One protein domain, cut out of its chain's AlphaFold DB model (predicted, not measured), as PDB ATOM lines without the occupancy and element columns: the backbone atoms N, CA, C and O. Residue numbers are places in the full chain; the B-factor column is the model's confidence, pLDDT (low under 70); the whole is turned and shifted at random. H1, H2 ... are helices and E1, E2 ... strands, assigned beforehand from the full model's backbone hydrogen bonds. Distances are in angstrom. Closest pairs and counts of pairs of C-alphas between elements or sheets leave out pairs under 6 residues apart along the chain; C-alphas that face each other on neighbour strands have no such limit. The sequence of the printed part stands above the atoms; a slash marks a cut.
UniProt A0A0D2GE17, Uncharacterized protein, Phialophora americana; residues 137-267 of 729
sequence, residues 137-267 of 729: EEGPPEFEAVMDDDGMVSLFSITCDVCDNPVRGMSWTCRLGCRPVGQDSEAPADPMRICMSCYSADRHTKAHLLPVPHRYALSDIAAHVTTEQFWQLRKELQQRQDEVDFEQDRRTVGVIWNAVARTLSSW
ATOM      1  N   GLU A 137     -28.601 -33.383  19.700       70.00
ATOM      2  CA  GLU A 137     -28.605 -32.141  18.939       70.00
ATOM      3  C   GLU A 137     -30.046 -31.626  18.767       70.00
ATOM      4  O   GLU A 137     -30.200 -30.426  18.584       70.00
ATOM      5  N   GLU A 138     -31.103 -32.456  18.908       67.44
ATOM      6  CA  GLU A 138     -32.545 -32.070  18.896       67.44
ATOM      7  C   GLU A 138     -32.937 -31.051  19.989       67.44
ATOM      8  O   GLU A 138     -34.059 -30.541  20.001       67.44
ATOM      9  N   GLY A 139     -32.017 -30.721  20.896       71.56
ATOM     10  CA  GLY A 139     -32.255 -29.891  22.073       71.56
ATOM     11  C   GLY A 139     -32.349 -30.741  23.338       71.56
ATOM     12  O   GLY A 139     -32.354 -31.967  23.245       71.56
ATOM     13  N   PRO A 140     -32.399 -30.123  24.530       75.31
ATOM     14  CA  PRO A 140     -32.392 -30.863  25.784       75.31
ATOM     15  C   PRO A 140     -33.629 -31.771  25.908       75.31
ATOM     16  O   PRO A 140     -34.705 -31.403  25.423       75.31
ATOM     17  N   PRO A 141     -33.505 -32.937  26.565       82.25
ATOM     18  CA  PRO A 141     -34.662 -33.750  26.894       82.25
ATOM     19  C   PRO A 141     -35.578 -32.982  27.847       82.25
ATOM     20  O   PRO A 141     -35.119 -32.257  28.736       82.25
ATOM     21  N   GLU A 142     -36.878 -33.146  27.639       83.69
ATOM     22  CA  GLU A 142     -37.905 -32.609  28.517       83.69
ATOM     23  C   GLU A 142     -38.013 -33.479  29.770       83.69
ATOM     24  O   GLU A 142     -37.856 -34.708  29.732       83.69
ATOM     25  N   PHE A 143     -38.283 -32.816  30.890       86.00
ATOM     26  CA  PHE A 143     -38.462 -33.453  32.184       86.00
ATOM     27  C   PHE A 143     -39.786 -33.021  32.796       86.00
ATOM     28  O   PHE A 143     -40.240 -31.895  32.592       86.00
ATOM     29  N   GLU A 144     -40.370 -33.902  33.591       86.56
ATOM     30  CA  GLU A 144     -41.438 -33.571  34.522       86.56
ATOM     31  C   GLU A 144     -40.912 -33.646  35.954       86.56
ATOM     32  O   GLU A 144     -40.105 -34.514  36.298       86.56
ATOM     33  N   ALA A 145     -41.339 -32.689  36.774       84.94
ATOM     34  CA  ALA A 145     -41.064 -32.682  38.198       84.94
ATOM     35  C   ALA A 145     -42.264 -33.286  38.923       84.94
ATOM     36  O   ALA A 145     -43.380 -32.780  38.812       84.94
ATOM     37  N   VAL A 146     -42.028 -34.354  39.676       86.06
ATOM     38  CA  VAL A 146     -43.033 -34.984  40.531       86.06
ATOM     39  C   VAL A 146     -42.611 -34.753  41.971       86.06
ATOM     40  O   VAL A 146     -41.496 -35.105  42.354       86.06
ATOM     41  N   MET A 147     -43.486 -34.125  42.747       84.81
ATOM     42  CA  MET A 147     -43.306 -33.971  44.185       84.81
ATOM     43  C   MET A 147     -43.964 -35.162  44.877       84.81
ATOM     44  O   MET A 147     -45.130 -35.450  44.603       84.81
ATOM     45  N   ASP A 148     -43.216 -35.870  45.715       87.62
ATOM     46  CA  ASP A 148     -43.771 -36.941  46.541       87.62
ATOM     47  C   ASP A 148     -44.455 -36.397  47.809       87.62
ATOM     48  O   ASP A 148     -44.446 -35.192  48.084       87.62
ATOM     49  N   ASP A 149     -45.071 -37.297  48.582       89.31
ATOM     50  CA  ASP A 149     -45.787 -36.962  49.820       89.31
ATOM     51  C   ASP A 149     -44.869 -36.340  50.897       89.31
ATOM     52  O   ASP A 149     -45.354 -35.645  51.793       89.31
ATOM     53  N   ASP A 150     -43.550 -36.546  50.794       88.50
ATOM     54  CA  ASP A 150     -42.534 -35.988  51.696       88.50
ATOM     55  C   ASP A 150     -42.035 -34.601  51.234       88.50
ATOM     56  O   ASP A 150     -41.191 -33.979  51.889       88.50
ATOM     57  N   GLY A 151     -42.563 -34.085  50.118       83.75
ATOM     58  CA  GLY A 151     -42.164 -32.806  49.531       83.75
ATOM     59  C   GLY A 151     -40.840 -32.864  48.766       83.75
ATOM     60  O   GLY A 151     -40.298 -31.816  48.402       83.75
ATOM     61  N   MET A 152     -40.303 -34.060  48.508       85.31
ATOM     62  CA  MET A 152     -39.110 -34.243  47.689       85.31
ATOM     63  C   MET A 152     -39.496 -34.209  46.212       85.31
ATOM     64  O   MET A 152     -40.433 -34.863  45.759       85.31
ATOM     65  N   VAL A 153     -38.751 -33.423  45.439       86.00
ATOM     66  CA  VAL A 153     -38.971 -33.286  43.999       86.00
ATOM     67  C   VAL A 153     -38.069 -34.263  43.257       86.00
ATOM     68  O   VAL A 153     -36.846 -34.181  43.347       86.00
ATOM     69  N   SER A 154     -38.675 -35.154  42.480       86.19
ATOM     70  CA  SER A 154     -37.989 -36.053  41.554       86.19
ATOM     71  C   SER A 154     -38.185 -35.589  40.112       86.19
ATOM     72  O   SER A 154     -39.284 -35.199  39.720       86.19
ATOM     73  N   LEU A 155     -37.117 -35.639  39.314       85.81
ATOM     74  CA  LEU A 155     -37.138 -35.290  37.891       85.81
ATOM     75  C   LEU A 155     -37.161 -36.559  37.038       85.81
ATOM     76  O   LEU A 155     -36.241 -37.377  37.117       85.81
ATOM     77  N   PHE A 156     -38.172 -36.690  36.181       87.25
ATOM     78  CA  PHE A 156     -38.318 -37.805  35.246       87.25
ATOM     79  C   PHE A 156     -38.221 -37.299  33.815       87.25
ATOM     80  O   PHE A 156     -38.853 -36.306  33.469       87.25
ATOM     81  N   SER A 157     -37.416 -37.962  32.981       87.62
ATOM     82  CA  SER A 157     -37.388 -37.638  31.556       87.62
ATOM     83  C   SER A 157     -38.691 -38.102  30.920       87.62
ATOM     84  O   SER A 157     -39.091 -39.254  31.089       87.62
ATOM     85  N   ILE A 158     -39.338 -37.209  30.182       89.00
ATOM     86  CA  ILE A 158     -40.547 -37.535  29.436       89.00
ATOM     87  C   ILE A 158     -40.125 -38.357  28.220       89.00
ATOM     88  O   ILE A 158     -39.343 -37.874  27.404       89.00
ATOM     89  N   THR A 159     -40.637 -39.577  28.068       90.62
ATOM     90  CA  THR A 159     -40.368 -40.427  26.898       90.62
ATOM     91  C   THR A 159     -41.558 -40.467  25.944       90.62
ATOM     92  O   THR A 159     -42.697 -40.170  26.297       90.62
ATOM     93  N   CYS A 160     -41.274 -40.755  24.675       88.81
ATOM     94  CA  CYS A 160     -42.284 -40.945  23.646       88.81
ATOM     95  C   CYS A 160     -42.897 -42.341  23.758       88.81
ATOM     96  O   CYS A 160     -42.182 -43.327  23.589       88.81
ATOM     97  N   ASP A 161     -44.219 -42.446  23.867       87.50
ATOM     98  CA  ASP A 161     -44.908 -43.741  23.975       87.50
ATOM     99  C   ASP A 161     -44.799 -44.613  22.709       87.50
ATOM    100  O   ASP A 161     -45.154 -45.790  22.716       87.50
ATOM    101  N   VAL A 162     -44.333 -44.043  21.590       86.19
ATOM    102  CA  VAL A 162     -44.185 -44.751  20.308       86.19
ATOM    103  C   VAL A 162     -42.776 -45.303  20.103       86.19
ATOM    104  O   VAL A 162     -42.623 -46.389  19.546       86.19
ATOM    105  N   CYS A 163     -41.741 -44.547  20.474       87.00
ATOM    106  CA  CYS A 163     -40.348 -44.911  20.189       87.00
ATOM    107  C   CYS A 163     -39.454 -45.017  21.424       87.00
ATOM    108  O   CYS A 163     -38.280 -45.333  21.260       87.00
ATOM    109  N   ASP A 164     -39.982 -44.731  22.616       88.12
ATOM    110  CA  ASP A 164     -39.284 -44.728  23.909       88.12
ATOM    111  C   ASP A 164     -38.088 -43.756  23.997       88.12
ATOM    112  O   ASP A 164     -37.363 -43.701  24.987       88.12
ATOM    113  N   ASN A 165     -37.874 -42.934  22.966       87.25
ATOM    114  CA  ASN A 165     -36.874 -41.878  23.023       87.25
ATOM    115  C   ASN A 165     -37.356 -40.750  23.947       87.25
ATOM    116  O   ASN A 165     -38.546 -40.414  23.913       87.25
ATOM    117  N   PRO A 166     -36.442 -40.109  24.698       88.00
ATOM    118  CA  PRO A 166     -36.724 -38.861  25.389       88.00
ATOM    119  C   PRO A 166     -37.362 -37.847  24.441       88.00
ATOM    120  O   PRO A 166     -36.887 -37.640  23.320       88.00
ATOM    121  N   VAL A 167     -38.448 -37.222  24.877       85.19
ATOM    122  CA  VAL A 167     -39.078 -36.135  24.142       85.19
ATOM    123  C   VAL A 167     -38.195 -34.907  24.268       85.19
ATOM    124  O   VAL A 167     -37.827 -34.501  25.366       85.19
ATOM    125  N   ARG A 168     -37.862 -34.310  23.128       79.62
ATOM    126  CA  ARG A 168     -37.075 -33.084  23.040       79.62
ATOM    127  C   ARG A 168     -37.976 -32.009  22.458       79.62
ATOM    128  O   ARG A 168     -38.373 -32.055  21.293       79.62
ATOM    129  N   GLY A 169     -38.374 -31.072  23.304       72.81
ATOM    130  CA  GLY A 169     -39.212 -29.956  22.931       72.81
ATOM    131  C   GLY A 169     -40.717 -30.149  23.054       72.81
ATOM    132  O   GLY A 169     -41.261 -30.320  24.137       72.81
ATOM    133  N   MET A 170     -41.425 -29.986  21.941       72.25
ATOM    134  CA  MET A 170     -42.881 -30.117  21.940       72.25
ATOM    135  C   MET A 170     -43.237 -31.602  21.925       72.25
ATOM    136  O   MET A 170     -42.661 -32.363  21.145       72.25
ATOM    137  N   SER A 171     -44.171 -32.009  22.778       82.00
ATOM    138  CA  SER A 171     -44.825 -33.309  22.654       82.00
ATOM    139  C   SER A 171     -46.226 -33.118  22.104       82.00
ATOM    140  O   SER A 171     -46.770 -32.009  22.122       82.00
ATOM    141  N   TRP A 172     -46.820 -34.205  21.625       83.31
ATOM    142  CA  TRP A 172     -48.239 -34.239  21.336       83.31
ATOM    143  C   TRP A 172     -48.939 -35.177  22.290       83.31
ATOM    144  O   TRP A 172     -48.564 -36.344  22.373       83.31
ATOM    145  N   THR A 173     -49.984 -34.687  22.949       82.69
ATOM    146  CA  THR A 173     -50.872 -35.542  23.735       82.69
ATOM    147  C   THR A 173     -52.126 -35.879  22.959       82.69
ATOM    148  O   THR A 173     -52.766 -34.991  22.383       82.69
ATOM    149  N   CYS A 174     -52.520 -37.149  22.976       80.50
ATOM    150  CA  CYS A 174     -53.795 -37.554  22.405       80.50
ATOM    151  C   CYS A 174     -54.974 -37.107  23.285       80.50
ATOM    152  O   CYS A 174     -55.124 -37.580  24.411       80.50
ATOM    153  N   ARG A 175     -55.863 -36.249  22.759       74.50
ATOM    154  CA  ARG A 175     -57.085 -35.832  23.478       74.50
ATOM    155  C   ARG A 175     -58.127 -36.936  23.595       74.50
ATOM    156  O   ARG A 175     -58.962 -36.884  24.488       74.50
ATOM    157  N   LEU A 176     -58.127 -37.891  22.667       76.44
ATOM    158  CA  LEU A 176     -59.126 -38.961  22.643       76.44
ATOM    159  C   LEU A 176     -58.714 -40.178  23.477       76.44
ATOM    160  O   LEU A 176     -59.351 -41.222  23.374       76.44
ATOM    161  N   GLY A 177     -57.634 -40.070  24.262       73.25
ATOM    162  CA  GLY A 177     -57.122 -41.182  25.059       73.25
ATOM    163  C   GLY A 177     -56.734 -42.393  24.207       73.25
ATOM    164  O   GLY A 177     -56.854 -43.527  24.667       73.25
ATOM    165  N   CYS A 178     -56.322 -42.178  22.947       75.94
ATOM    166  CA  CYS A 178     -55.832 -43.275  22.113       75.94
ATOM    167  C   CYS A 178     -54.621 -43.910  22.795       75.94
ATOM    168  O   CYS A 178     -53.757 -43.207  23.316       75.94
ATOM    169  N   ARG A 179     -54.574 -45.240  22.773       70.62
ATOM    170  CA  ARG A 179     -53.478 -46.013  23.346       70.62
ATOM    171  C   ARG A 179     -52.527 -46.486  22.251       70.62
ATOM    172  O   ARG A 179     -52.986 -46.733  21.129       70.62
ATOM    173  N   PRO A 180     -51.235 -46.674  22.567       67.00
ATOM    174  CA  PRO A 180     -50.331 -47.392  21.686       67.00
ATOM    175  C   PRO A 180     -50.915 -48.771  21.357       67.00
ATOM    176  O   PRO A 180     -51.470 -49.454  22.222       67.00
ATOM    177  N   VAL A 181     -50.793 -49.190  20.098       63.12
ATOM    178  CA  VAL A 181     -51.227 -50.521  19.660       63.12
ATOM    179  C   VAL A 181     -50.449 -51.572  20.465       63.12
ATOM    180  O   VAL A 181     -49.241 -51.698  20.286       63.12
ATOM    181  N   GLY A 182     -51.132 -52.311  21.348       67.69
ATOM    182  CA  GLY A 182     -50.542 -53.396  22.148       67.69
ATOM    183  C   GLY A 182     -50.508 -53.207  23.673       67.69
ATOM    184  O   GLY A 182     -49.917 -54.049  24.346       67.69
ATOM    185  N   GLN A 183     -51.124 -52.160  24.241       66.25
ATOM    186  CA  GLN A 183     -51.274 -51.997  25.700       66.25
ATOM    187  C   GLN A 183     -52.745 -52.086  26.161       66.25
ATOM    188  O   GLN A 183     -53.500 -51.114  26.089       66.25
ATOM    189  N   ASP A 184     -53.129 -53.236  26.723       61.47
ATOM    190  CA  ASP A 184     -54.500 -53.536  27.184       61.47
ATOM    191  C   ASP A 184     -54.754 -53.241  28.685       61.47
ATOM    192  O   ASP A 184     -55.687 -53.776  29.274       61.47
ATOM    193  N   SER A 185     -53.948 -52.409  29.363       63.41
ATOM    194  CA  SER A 185     -54.071 -52.255  30.833       63.41
ATOM    195  C   SER A 185     -55.343 -51.509  31.290       63.41
ATOM    196  O   SER A 185     -55.736 -50.513  30.693       63.41
ATOM    197  N   GLU A 186     -55.998 -51.929  32.374       64.12
ATOM    198  CA  GLU A 186     -57.241 -51.302  32.877       64.12
ATOM    199  C   GLU A 186     -57.041 -49.958  33.615       64.12
ATOM    200  O   GLU A 186     -58.015 -49.329  34.023       64.12
ATOM    201  N   ALA A 187     -55.803 -49.482  33.788       58.34
ATOM    202  CA  ALA A 187     -55.537 -48.222  34.484       58.34
ATOM    203  C   ALA A 187     -56.052 -47.001  33.685       58.34
ATOM    204  O   ALA A 187     -56.031 -47.031  32.444       58.34
ATOM    205  N   PRO A 188     -56.503 -45.917  34.358       57.16
ATOM    206  CA  PRO A 188     -56.747 -44.639  33.696       57.16
ATOM    207  C   PRO A 188     -55.440 -44.209  33.030       57.16
ATOM    208  O   PRO A 188     -54.444 -43.965  33.704       57.16
ATOM    209  N   ALA A 189     -55.422 -44.243  31.700       58.94
ATOM    210  CA  ALA A 189     -54.204 -44.031  30.939       58.94
ATOM    211  C   ALA A 189     -53.843 -42.550  30.996       58.94
ATOM    212  O   ALA A 189     -54.671 -41.705  30.639       58.94
ATOM    213  N   ASP A 190     -52.610 -42.250  31.399       69.81
ATOM    214  CA  ASP A 190     -52.022 -40.956  31.091       69.81
ATOM    215  C   ASP A 190     -52.170 -40.690  29.585       69.81
ATOM    216  O   ASP A 190     -52.095 -41.620  28.768       69.81
ATOM    217  N   PRO A 191     -52.453 -39.440  29.188       74.25
ATOM    218  CA  PRO A 191     -52.647 -39.120  27.787       74.25
ATOM    219  C   PRO A 191     -51.361 -39.428  27.021       74.25
ATOM    220  O   PRO A 191     -50.305 -38.888  27.341       74.25
ATOM    221  N   MET A 192     -51.481 -40.273  25.994       82.75
ATOM    222  CA  MET A 192     -50.359 -40.724  25.172       82.75
ATOM    223  C   MET A 192     -49.523 -39.537  24.682       82.75
ATOM    224  O   MET A 192     -50.066 -38.665  24.000       82.75
ATOM    225  N   ARG A 193     -48.229 -39.528  25.006       86.31
ATOM    226  CA  ARG A 193     -47.221 -38.520  24.664       86.31
ATOM    227  C   ARG A 193     -46.407 -38.991  23.464       86.31
ATOM    228  O   ARG A 193     -45.738 -40.023  23.486       86.31
ATOM    229  N   ILE A 194     -46.431 -38.210  22.395       84.75
ATOM    230  CA  ILE A 194     -45.745 -38.528  21.140       84.75
ATOM    231  C   ILE A 194     -44.663 -37.480  20.893       84.75
ATOM    232  O   ILE A 194     -44.933 -36.284  20.974       84.75
ATOM    233  N   CYS A 195     -43.436 -37.908  20.581       84.25
ATOM    234  CA  CYS A 195     -42.385 -36.987  20.153       84.25
ATOM    235  C   CYS A 195     -42.633 -36.479  18.731       84.25
ATOM    236  O   CYS A 195     -43.320 -37.102  17.916       84.25
ATOM    237  N   MET A 196     -41.985 -35.372  18.399       78.38
ATOM    238  CA  MET A 196     -42.125 -34.713  17.108       78.38
ATOM    239  C   MET A 196     -41.775 -35.599  15.906       78.38
ATOM    240  O   MET A 196     -42.479 -35.581  14.894       78.38
ATOM    241  N   SER A 197     -40.729 -36.418  16.010       79.00
ATOM    242  CA  SER A 197     -40.328 -37.325  14.928       79.00
ATOM    243  C   SER A 197     -41.408 -38.381  14.657       79.00
ATOM    244  O   SER A 197     -41.748 -38.646  13.505       79.00
ATOM    245  N   CYS A 198     -42.031 -38.925  15.709       80.44
ATOM    246  CA  CYS A 198     -43.148 -39.867  15.571       80.44
ATOM    247  C   CYS A 198     -44.437 -39.191  15.082       80.44
ATOM    248  O   CYS A 198     -45.166 -39.792  14.291       80.44
ATOM    249  N   TYR A 199     -44.690 -37.947  15.501       79.06
ATOM    250  CA  TYR A 199     -45.791 -37.120  14.996       79.06
ATOM    251  C   TYR A 199     -45.654 -36.854  13.486       79.06
ATOM    252  O   TYR A 199     -46.608 -37.002  12.718       79.06
ATOM    253  N   SER A 200     -44.444 -36.505  13.048       72.56
ATOM    254  CA  SER A 200     -44.144 -36.155  11.656       72.56
ATOM    255  C   SER A 200     -44.194 -37.371  10.731       72.56
ATOM    256  O   SER A 200     -44.681 -37.264   9.607       72.56
ATOM    257  N   ALA A 201     -43.767 -38.541  11.221       73.31
ATOM    258  CA  ALA A 201     -43.784 -39.815  10.498       73.31
ATOM    259  C   ALA A 201     -45.192 -40.430  10.305       73.31
ATOM    260  O   ALA A 201     -45.295 -41.578   9.875       73.31
ATOM    261  N   ASP A 202     -46.260 -39.687  10.627       65.25
ATOM    262  CA  ASP A 202     -47.672 -40.019  10.367       65.25
ATOM    263  C   ASP A 202     -48.134 -41.363  10.963       65.25
ATOM    264  O   ASP A 202     -49.074 -41.996  10.487       65.25
ATOM    265  N   ARG A 203     -47.487 -41.811  12.047       58.47
ATOM    266  CA  ARG A 203     -47.816 -43.084  12.713       58.47
ATOM    267  C   ARG A 203     -49.090 -43.020  13.566       58.47
ATOM    268  O   ARG A 203     -49.513 -44.043  14.095       58.47
ATOM    269  N   HIS A 204     -49.695 -41.840  13.704       64.88
ATOM    270  CA  HIS A 204     -50.915 -41.596  14.471       64.88
ATOM    271  C   HIS A 204     -51.782 -40.551  13.757       64.88
ATOM    272  O   HIS A 204     -51.263 -39.659  13.085       64.88
ATOM    273  N   THR A 205     -53.107 -40.609  13.915       66.50
ATOM    274  CA  THR A 205     -54.006 -39.599  13.343       66.50
ATOM    275  C   THR A 205     -53.752 -38.234  13.987       66.50
ATOM    276  O   THR A 205     -54.071 -38.011  15.158       66.50
ATOM    277  N   LYS A 206     -53.197 -37.295  13.207       70.88
ATOM    278  CA  LYS A 206     -52.892 -35.916  13.642       70.88
ATOM    279  C   LYS A 206     -54.109 -35.178  14.209       70.88
ATOM    280  O   LYS A 206     -53.958 -34.334  15.078       70.88
ATOM    281  N   ALA A 207     -55.317 -35.551  13.780       68.56
ATOM    282  CA  ALA A 207     -56.576 -34.953  14.225       68.56
ATOM    283  C   ALA A 207     -56.838 -35.058  15.740       68.56
ATOM    284  O   ALA A 207     -57.610 -34.267  16.273       68.56
ATOM    285  N   HIS A 208     -56.234 -36.027  16.439       75.75
ATOM    286  CA  HIS A 208     -56.461 -36.234  17.878       75.75
ATOM    287  C   HIS A 208     -55.318 -35.712  18.752       75.75
ATOM    288  O   HIS A 208     -55.396 -35.798  19.977       75.75
ATOM    289  N   LEU A 209     -54.254 -35.203  18.136       75.38
ATOM    290  CA  LEU A 209     -53.019 -34.831  18.804       75.38
ATOM    291  C   LEU A 209     -52.986 -33.327  19.040       75.38
ATOM    292  O   LEU A 209     -53.103 -32.542  18.102       75.38
ATOM    293  N   LEU A 210     -52.801 -32.928  20.295       74.12
ATOM    294  CA  LEU A 210     -52.512 -31.540  20.626       74.12
ATOM    295  C   LEU A 210     -51.044 -31.332  20.888       74.12
ATOM    296  O   LEU A 210     -50.492 -32.117  21.656       74.12
ATOM    297  N   PRO A 211     -50.467 -30.223  20.412       74.69
ATOM    298  CA  PRO A 211     -49.195 -29.779  20.937       74.69
ATOM    299  C   PRO A 211     -49.341 -29.477  22.433       74.69
ATOM    300  O   PRO A 211     -50.188 -28.677  22.837       74.69
ATOM    301  N   VAL A 212     -48.503 -30.106  23.249       73.31
ATOM    302  CA  VAL A 212     -48.300 -29.731  24.644       73.31
ATOM    303  C   VAL A 212     -46.995 -28.953  24.705       73.31
ATOM    304  O   VAL A 212     -45.920 -29.535  24.525       73.31
ATOM    305  N   PRO A 213     -47.059 -27.625  24.910       63.62
ATOM    306  CA  PRO A 213     -45.872 -26.873  25.256       63.62
ATOM    307  C   PRO A 213     -45.426 -27.364  26.630       63.62
ATOM    308  O   PRO A 213     -46.068 -27.076  27.639       63.62
ATOM    309  N   HIS A 214     -44.350 -28.141  26.681       63.53
ATOM    310  CA  HIS A 214     -43.772 -28.474  27.968       63.53
ATOM    311  C   HIS A 214     -43.232 -27.191  28.590       63.53
ATOM    312  O   HIS A 214     -42.381 -26.494  28.030       63.53
ATOM    313  N   ARG A 215     -43.824 -26.837  29.731       55.81
ATOM    314  CA  ARG A 215     -43.259 -25.852  30.639       55.81
ATOM    315  C   ARG A 215     -41.983 -26.449  31.206       55.81
ATOM    316  O   ARG A 215     -41.918 -27.653  31.437       55.81
ATOM    317  N   TYR A 216     -40.979 -25.609  31.442       60.25
ATOM    318  CA  TYR A 216     -39.821 -26.022  32.223       60.25
ATOM    319  C   TYR A 216     -40.330 -26.716  33.488       60.25
ATOM    320  O   TYR A 216     -41.097 -26.101  34.224       60.25
ATOM    321  N   ALA A 217     -39.890 -27.952  33.753       62.22
ATOM    322  CA  ALA A 217     -40.263 -28.726  34.947       62.22
ATOM    323  C   ALA A 217     -40.245 -27.880  36.235       62.22
ATOM    324  O   ALA A 217     -41.025 -28.079  37.158       62.22
ATOM    325  N   LEU A 218     -39.344 -26.896  36.261       64.94
ATOM    326  CA  LEU A 218     -39.107 -25.988  37.367       64.94
ATOM    327  C   LEU A 218     -40.171 -24.897  37.548       64.94
ATOM    328  O   LEU A 218     -40.318 -24.423  38.666       64.94
ATOM    329  N   SER A 219     -40.891 -24.455  36.510       70.69
ATOM    330  CA  SER A 219     -41.827 -23.329  36.654       70.69
ATOM    331  C   SER A 219     -43.056 -23.693  37.477       70.69
ATOM    332  O   SER A 219     -43.533 -22.862  38.244       70.69
ATOM    333  N   ASP A 220     -43.547 -24.926  37.344       70.69
ATOM    334  CA  ASP A 220     -44.748 -25.372  38.055       70.69
ATOM    335  C   ASP A 220     -44.455 -25.661  39.540       70.69
ATOM    336  O   ASP A 220     -45.323 -25.493  40.390       70.69
ATOM    337  N   ILE A 221     -43.204 -25.991  39.878       77.69
ATOM    338  CA  ILE A 221     -42.757 -26.200  41.262       77.69
ATOM    339  C   ILE A 221     -42.097 -24.967  41.887       77.69
ATOM    340  O   ILE A 221     -41.889 -24.953  43.096       77.69
ATOM    341  N   ALA A 222     -41.769 -23.926  41.107       82.12
ATOM    342  CA  ALA A 222     -41.049 -22.741  41.590       82.12
ATOM    343  C   ALA A 222     -41.773 -22.040  42.749       82.12
ATOM    344  O   ALA A 222     -41.125 -21.482  43.629       82.12
ATOM    345  N   ALA A 223     -43.108 -22.095  42.768       83.94
ATOM    346  CA  ALA A 223     -43.927 -21.550  43.850       83.94
ATOM    347  C   ALA A 223     -43.885 -22.389  45.145       83.94
ATOM    348  O   ALA A 223     -44.320 -21.920  46.194       83.94
ATOM    349  N   HIS A 224     -43.380 -23.620  45.071       83.62
ATOM    350  CA  HIS A 224     -43.403 -24.619  46.142       83.62
ATOM    351  C   HIS A 224     -42.013 -24.956  46.696       83.62
ATOM    352  O   HIS A 224     -41.911 -25.728  47.646       83.62
ATOM    353  N   VAL A 225     -40.949 -24.382  46.132       85.31
ATOM    354  CA  VAL A 225     -39.567 -24.628  46.559       85.31
ATOM    355  C   VAL A 225     -38.884 -23.328  46.961       85.31
ATOM    356  O   VAL A 225     -39.193 -22.247  46.459       85.31
ATOM    357  N   THR A 226     -37.924 -23.422  47.875       88.69
ATOM    358  CA  THR A 226     -37.063 -22.283  48.210       88.69
ATOM    359  C   THR A 226     -36.177 -21.905  47.022       88.69
ATOM    360  O   THR A 226     -35.902 -22.718  46.140       88.69
ATOM    361  N   THR A 227     -35.663 -20.673  47.010       86.00
ATOM    362  CA  THR A 227     -34.717 -20.223  45.977       86.00
ATOM    363  C   THR A 227     -33.476 -21.119  45.901       86.00
ATOM    364  O   THR A 227     -33.002 -21.412  44.807       86.00
ATOM    365  N   GLU A 228     -32.966 -21.597  47.040       88.62
ATOM    366  CA  GLU A 228     -31.819 -22.512  47.087       88.62
ATOM    367  C   GLU A 228     -32.149 -23.869  46.453       88.62
ATOM    368  O   GLU A 228     -31.431 -24.322  45.560       88.62
ATOM    369  N   GLN A 229     -33.288 -24.464  46.827       84.56
ATOM    370  CA  GLN A 229     -33.781 -25.702  46.216       84.56
ATOM    371  C   GLN A 229     -34.021 -25.538  44.713       84.56
ATOM    372  O   GLN A 229     -33.677 -26.426  43.943       84.56
ATOM    373  N   PHE A 230     -34.548 -24.394  44.268       85.69
ATOM    374  CA  PHE A 230     -34.739 -24.104  42.848       85.69
ATOM    375  C   PHE A 230     -33.414 -24.121  42.071       85.69
ATOM    376  O   PHE A 230     -33.320 -24.741  41.010       85.69
ATOM    377  N   TRP A 231     -32.369 -23.471  42.595       85.44
ATOM    378  CA  TRP A 231     -31.047 -23.474  41.962       85.44
ATOM    379  C   TRP A 231     -30.395 -24.857  41.982       85.44
ATOM    380  O   TRP A 231     -29.767 -25.244  40.992       85.44
ATOM    381  N   GLN A 232     -30.572 -25.612  43.067       87.19
ATOM    382  CA  GLN A 232     -30.114 -26.993  43.149       87.19
ATOM    383  C   GLN A 232     -30.820 -27.877  42.110       87.19
ATOM    384  O   GLN A 232     -30.143 -28.533  41.319       87.19
ATOM    385  N   LEU A 233     -32.150 -27.810  42.023       84.06
ATOM    386  CA  LEU A 233     -32.947 -28.539  41.033       84.06
ATOM    387  C   LEU A 233     -32.569 -28.160  39.602       84.06
ATOM    388  O   LEU A 233     -32.505 -29.023  38.733       84.06
ATOM    389  N   ARG A 234     -32.250 -26.889  39.338       83.62
ATOM    390  CA  ARG A 234     -31.754 -26.455  38.025       83.62
ATOM    391  C   ARG A 234     -30.416 -27.099  37.663       83.62
ATOM    392  O   ARG A 234     -30.205 -27.456  36.506       83.62
ATOM    393  N   LYS A 235     -29.514 -27.242  38.636       85.00
ATOM    394  CA  LYS A 235     -28.223 -27.913  38.443       85.00
ATOM    395  C   LYS A 235     -28.405 -29.417  38.221       85.00
ATOM    396  O   LYS A 235     -27.781 -29.966  37.318       85.00
ATOM    397  N   GLU A 236     -29.271 -30.057  39.007       84.75
ATOM    398  CA  GLU A 236     -29.616 -31.477  38.857       84.75
ATOM    399  C   GLU A 236     -30.293 -31.754  37.510       84.75
ATOM    400  O   GLU A 236     -29.918 -32.704  36.826       84.75
ATOM    401  N   LEU A 237     -31.214 -30.888  37.077       82.62
ATOM    402  CA  LEU A 237     -31.851 -30.957  35.763       82.62
ATOM    403  C   LEU A 237     -30.812 -30.922  34.637       82.62
ATOM    404  O   LEU A 237     -30.836 -31.789  33.771       82.62
ATOM    405  N   GLN A 238     -29.878 -29.967  34.673       80.06
ATOM    406  CA  GLN A 238     -28.817 -29.881  33.667       80.06
ATOM    407  C   GLN A 238     -27.951 -31.149  33.647       80.06
ATOM    408  O   GLN A 238     -27.661 -31.681  32.581       80.06
ATOM    409  N   GLN A 239     -27.571 -31.667  34.819       83.69
ATOM    410  CA  GLN A 239     -26.788 -32.899  34.903       83.69
ATOM    411  C   GLN A 239     -27.549 -34.097  34.312       83.69
ATOM    412  O   GLN A 239     -26.979 -34.882  33.558       83.69
ATOM    413  N   ARG A 240     -28.843 -34.231  34.624       82.19
ATOM    414  CA  ARG A 240     -29.697 -35.295  34.075       82.19
ATOM    415  C   ARG A 240     -29.855 -35.182  32.563       82.19
ATOM    416  O   ARG A 240     -29.856 -36.206  31.884       82.19
ATOM    417  N   GLN A 241     -29.972 -33.964  32.038       80.25
ATOM    418  CA  GLN A 241     -30.000 -33.715  30.596       80.25
ATOM    419  C   GLN A 241     -28.725 -34.245  29.929       80.25
ATOM    420  O   GLN A 241     -28.815 -35.039  28.993       80.25
ATOM    421  N   ASP A 242     -27.558 -33.901  30.476       76.88
ATOM    422  CA  ASP A 242     -26.263 -34.340  29.948       76.88
ATOM    423  C   ASP A 242     -26.098 -35.879  30.004       76.88
ATOM    424  O   ASP A 242     -25.561 -36.488  29.073       76.88
ATOM    425  N   GLU A 243     -26.582 -36.529  31.073       82.44
ATOM    426  CA  GLU A 243     -26.567 -37.994  31.233       82.44
ATOM    427  C   GLU A 243     -27.437 -38.707  30.182       82.44
ATOM    428  O   GLU A 243     -26.992 -39.678  29.558       82.44
ATOM    429  N   VAL A 244     -28.667 -38.223  29.972       81.81
ATOM    430  CA  VAL A 244     -29.607 -38.777  28.982       81.81
ATOM    431  C   VAL A 244     -29.062 -38.604  27.564       81.81
ATOM    432  O   VAL A 244     -29.095 -39.554  26.775       81.81
ATOM    433  N   ASP A 245     -28.511 -37.429  27.256       79.62
ATOM    434  CA  ASP A 245     -27.878 -37.129  25.971       79.62
ATOM    435  C   ASP A 245     -26.741 -38.103  25.675       79.62
ATOM    436  O   ASP A 245     -26.745 -38.789  24.649       79.62
ATOM    437  N   PHE A 246     -25.802 -38.227  26.614       77.75
ATOM    438  CA  PHE A 246     -24.662 -39.120  26.465       77.75
ATOM    439  C   PHE A 246     -25.091 -40.568  26.193       77.75
ATOM    440  O   PHE A 246     -24.548 -41.218  25.295       77.75
ATOM    441  N   GLU A 247     -26.074 -41.077  26.939       81.00
ATOM    442  CA  GLU A 247     -26.554 -42.448  26.778       81.00
ATOM    443  C   GLU A 247     -27.244 -42.664  25.423       81.00
ATOM    444  O   GLU A 247     -26.980 -43.668  24.752       81.00
ATOM    445  N   GLN A 248     -28.085 -41.724  24.986       76.06
ATOM    446  CA  GLN A 248     -28.812 -41.836  23.722       76.06
ATOM    447  C   GLN A 248     -27.868 -41.763  22.511       76.06
ATOM    448  O   GLN A 248     -27.973 -42.567  21.576       76.06
ATOM    449  N   ASP A 249     -26.885 -40.864  22.535       76.12
ATOM    450  CA  ASP A 249     -25.925 -40.740  21.436       76.12
ATOM    451  C   ASP A 249     -24.963 -41.920  21.376       76.12
ATOM    452  O   ASP A 249     -24.622 -42.396  20.288       76.12
ATOM    453  N   ARG A 250     -24.567 -42.443  22.542       75.31
ATOM    454  CA  ARG A 250     -23.775 -43.672  22.640       75.31
ATOM    455  C   ARG A 250     -24.494 -44.847  21.976       75.31
ATOM    456  O   ARG A 250     -23.845 -45.615  21.264       75.31
ATOM    457  N   ARG A 251     -25.812 -44.970  22.178       77.12
ATOM    458  CA  ARG A 251     -26.651 -45.987  21.517       77.12
ATOM    459  C   ARG A 251     -26.736 -45.772  20.007       77.12
ATOM    460  O   ARG A 251     -26.706 -46.746  19.263       77.12
ATOM    461  N   THR A 252     -26.817 -44.518  19.567       70.50
ATOM    462  CA  THR A 252     -27.067 -44.179  18.157       70.50
ATOM    463  C   THR A 252     -25.828 -44.318  17.277       70.50
ATOM    464  O   THR A 252     -25.928 -44.786  16.146       70.50
ATOM    465  N   VAL A 253     -24.651 -43.920  17.767       64.44
ATOM    466  CA  VAL A 253     -23.463 -43.759  16.903       64.44
ATOM    467  C   VAL A 253     -22.386 -44.816  17.118       64.44
ATOM    468  O   VAL A 253     -21.463 -44.934  16.312       64.44
ATOM    469  N   GLY A 254     -22.510 -45.645  18.155       55.31
ATOM    470  CA  GLY A 254     -21.420 -46.524  18.554       55.31
ATOM    471  C   GLY A 254     -20.268 -45.721  19.165       55.31
ATOM    472  O   GLY A 254     -19.965 -44.581  18.804       55.31
ATOM    473  N   VAL A 255     -19.653 -46.305  20.185       57.56
ATOM    474  CA  VAL A 255     -18.708 -45.625  21.072       57.56
ATOM    475  C   VAL A 255     -17.471 -45.168  20.276       57.56
ATOM    476  O   VAL A 255     -16.806 -45.992  19.659       57.56
ATOM    477  N   ILE A 256     -17.138 -43.870  20.327       54.81
ATOM    478  CA  ILE A 256     -15.822 -43.326  20.753       54.81
ATOM    479  C   ILE A 256     -15.494 -41.956  20.124       54.81
ATOM    480  O   ILE A 256     -14.858 -41.160  20.807       54.81
ATOM    481  N   TRP A 257     -15.949 -41.581  18.917       54.50
ATOM    482  CA  TRP A 257     -15.371 -40.374  18.277       54.50
ATOM    483  C   TRP A 257     -16.132 -39.043  18.393       54.50
ATOM    484  O   TRP A 257     -15.504 -37.989  18.502       54.50
ATOM    485  N   ASN A 258     -17.463 -39.056  18.505       54.03
ATOM    486  CA  ASN A 258     -18.244 -37.809  18.599       54.03
ATOM    487  C   ASN A 258     -18.367 -37.248  20.031       54.03
ATOM    488  O   ASN A 258     -18.475 -36.036  20.198       54.03
ATOM    489  N   ALA A 259     -18.267 -38.086  21.070       51.84
ATOM    490  CA  ALA A 259     -18.287 -37.628  22.467       51.84
ATOM    491  C   ALA A 259     -17.038 -36.790  22.827       51.84
ATOM    492  O   ALA A 259     -17.129 -35.781  23.531       51.84
ATOM    493  N   VAL A 260     -15.876 -37.138  22.261       52.56
ATOM    494  CA  VAL A 260     -14.634 -36.359  22.417       52.56
ATOM    495  C   VAL A 260     -14.746 -34.995  21.722       52.56
ATOM    496  O   VAL A 260     -14.317 -33.983  22.276       52.56
ATOM    497  N   ALA A 261     -15.402 -34.930  20.558       55.62
ATOM    498  CA  ALA A 261     -15.618 -33.676  19.835       55.62
ATOM    499  C   ALA A 261     -16.524 -32.682  20.595       55.62
ATOM    500  O   ALA A 261     -16.303 -31.476  20.511       55.62
ATOM    501  N   ARG A 262     -17.490 -33.169  21.389       52.34
ATOM    502  CA  ARG A 262     -18.352 -32.326  22.246       52.34
ATOM    503  C   ARG A 262     -17.643 -31.752  23.465       52.34
ATOM    504  O   ARG A 262     -17.909 -30.624  23.877       52.34
ATOM    505  N   THR A 263     -16.701 -32.509  24.017       48.84
ATOM    506  CA  THR A 263     -15.920 -32.064  25.178       48.84
ATOM    507  C   THR A 263     -15.007 -30.886  24.803       48.84
ATOM    508  O   THR A 263     -14.793 -29.993  25.612       48.84
ATOM    509  N   LEU A 264     -14.540 -30.825  23.549       47.75
ATOM    510  CA  LEU A 264     -13.713 -29.725  23.036       47.75
ATOM    511  C   LEU A 264     -14.522 -28.537  22.470       47.75
ATOM    512  O   LEU A 264     -14.002 -27.423  22.424       47.75
ATOM    513  N   SER A 265     -15.782 -28.729  22.052       46.94
ATOM    514  CA  SER A 265     -16.626 -27.659  21.483       46.94
ATOM    515  C   SER A 265     -17.489 -26.912  22.511       46.94
ATOM    516  O   SER A 265     -17.861 -25.766  22.266       46.94
ATOM    517  N   SER A 266     -17.769 -27.513  23.671       43.16
ATOM    518  CA  SER A 266     -18.558 -26.892  24.752       43.16
ATOM    519  C   SER A 266     -17.860 -25.706  25.436       43.16
ATOM    520  O   SER A 266     -18.526 -24.867  26.041       43.16
ATOM    521  N   TRP A 267     -16.533 -25.594  25.312       39.28
ATOM    522  CA  TRP A 267     -15.741 -24.509  25.908       39.28
ATOM    523  C   TRP A 267     -15.629 -23.252  25.028       39.28
ATOM    524  O   TRP A 267     -15.167 -22.229  25.520       39.28
TER     525      TRP A 267
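What this domain is: This is residues 137 to 267 of the 729 residues of an uncharacterized protein of Phialophora americana (UniProt A0A0D2GE17). The domain has two lobes: in one, the two-stranded hairpin E1 E2 has the long helix H3 along its E2 side and the short H2 beside E1; in the other, a small three-stranded sheet, E4 E3 E5, has the short H1 over one face. At the far end of H3 the chain folds back into H4, and residues 251 to 257 and 260 to 267 stick out there, as does the loop of residues 182 to 187 in the other lobe. The printed part has 131 residues with four named helices and five named strands, in the order E1 E2 E3 E4 H1 E5 H2 H3 H4, a mixed class of helices and strands; both sheets are antiparallel. It is only just compact, close to loose, with a radius of gyration of the C-alphas of 16.9 A, and spans 44 by 41 by 23 A.

Where its parts are: The larger sheet holds E3, residues 171 to 174, 9.9 A long, with C-alpha 171 at (-44.825, -33.309, 22.654), E4, residues 193 to 195, and E5, residues 209 to 212. H1 is residues 196 to 200. E1, residues 143 to 147, is 13.0 A long and E2, residues 153 to 157, 13.3 A. H2 is residues 217 to 221. H3, residues 227 to 253, is 39.1 A long and begins at C-alpha 227, (-34.717, -20.223, 45.977). H4, residues 257 to 265, is 13.2 A long and ends at C-alpha 265, (-16.626, -27.659, 21.483).

How they stand to each other: E3 is the inner strand. N 173 and O 210 are 2.9 A apart between E3 and E5, and N 194 and O 172 are 2.8 A apart between E4 and E3, which form a hairpin. E4, H1 and E5 make a split strand-helix-strand unit, two strands of one sheet joined through a helix, with E3 between them in the sheet, and its crossover is right-handed. H1 is on this sheet at a height over the sheet of 8.4 A, only just over E3, on which 3 of its 5 C-alphas fall. E1 and E2 form a hairpin, with N 144 and O 156 2.8 A apart. The closest C-alphas of E2 and H3 are those of Leu 155 and Leu 237, 7.2 A apart; of E1 and H2, those of Glu 144 and Ala 217, 5.0 A. H2 and H3 only just touch, with 3 pairs of C-alphas within 8 A, the closest Leu 218 and Phe 230 at 7.3 A; H3 does so with residues 230 to 234 alone. H3 and H4 are close but not clearly touching, Phe 246 to Ala 259 being the closest C-alphas at 7.7 A, and run opposite ways at a tilt of 35.4 degrees, only just steep. H3 and E3 are apart. Every O i to N i+4 pair is within hydrogen-bond range in H1 and H3; in H4 4 of 5 are, and in H2 0 of 1, with 0 of 2 O i to N i+3 pairs.

The domain as a whole: The C-alphas farthest apart are those of Glu 186 and Trp 267, 49.9 A. The printed part has no cut. The links E2 to E3 and E3 to E4 are long, with 13 and 18 residues. The mean pLDDT of the printed part is 74.8; 38 residues are under 70, among them 180 to 190, 213 to 218 and 253 to 267.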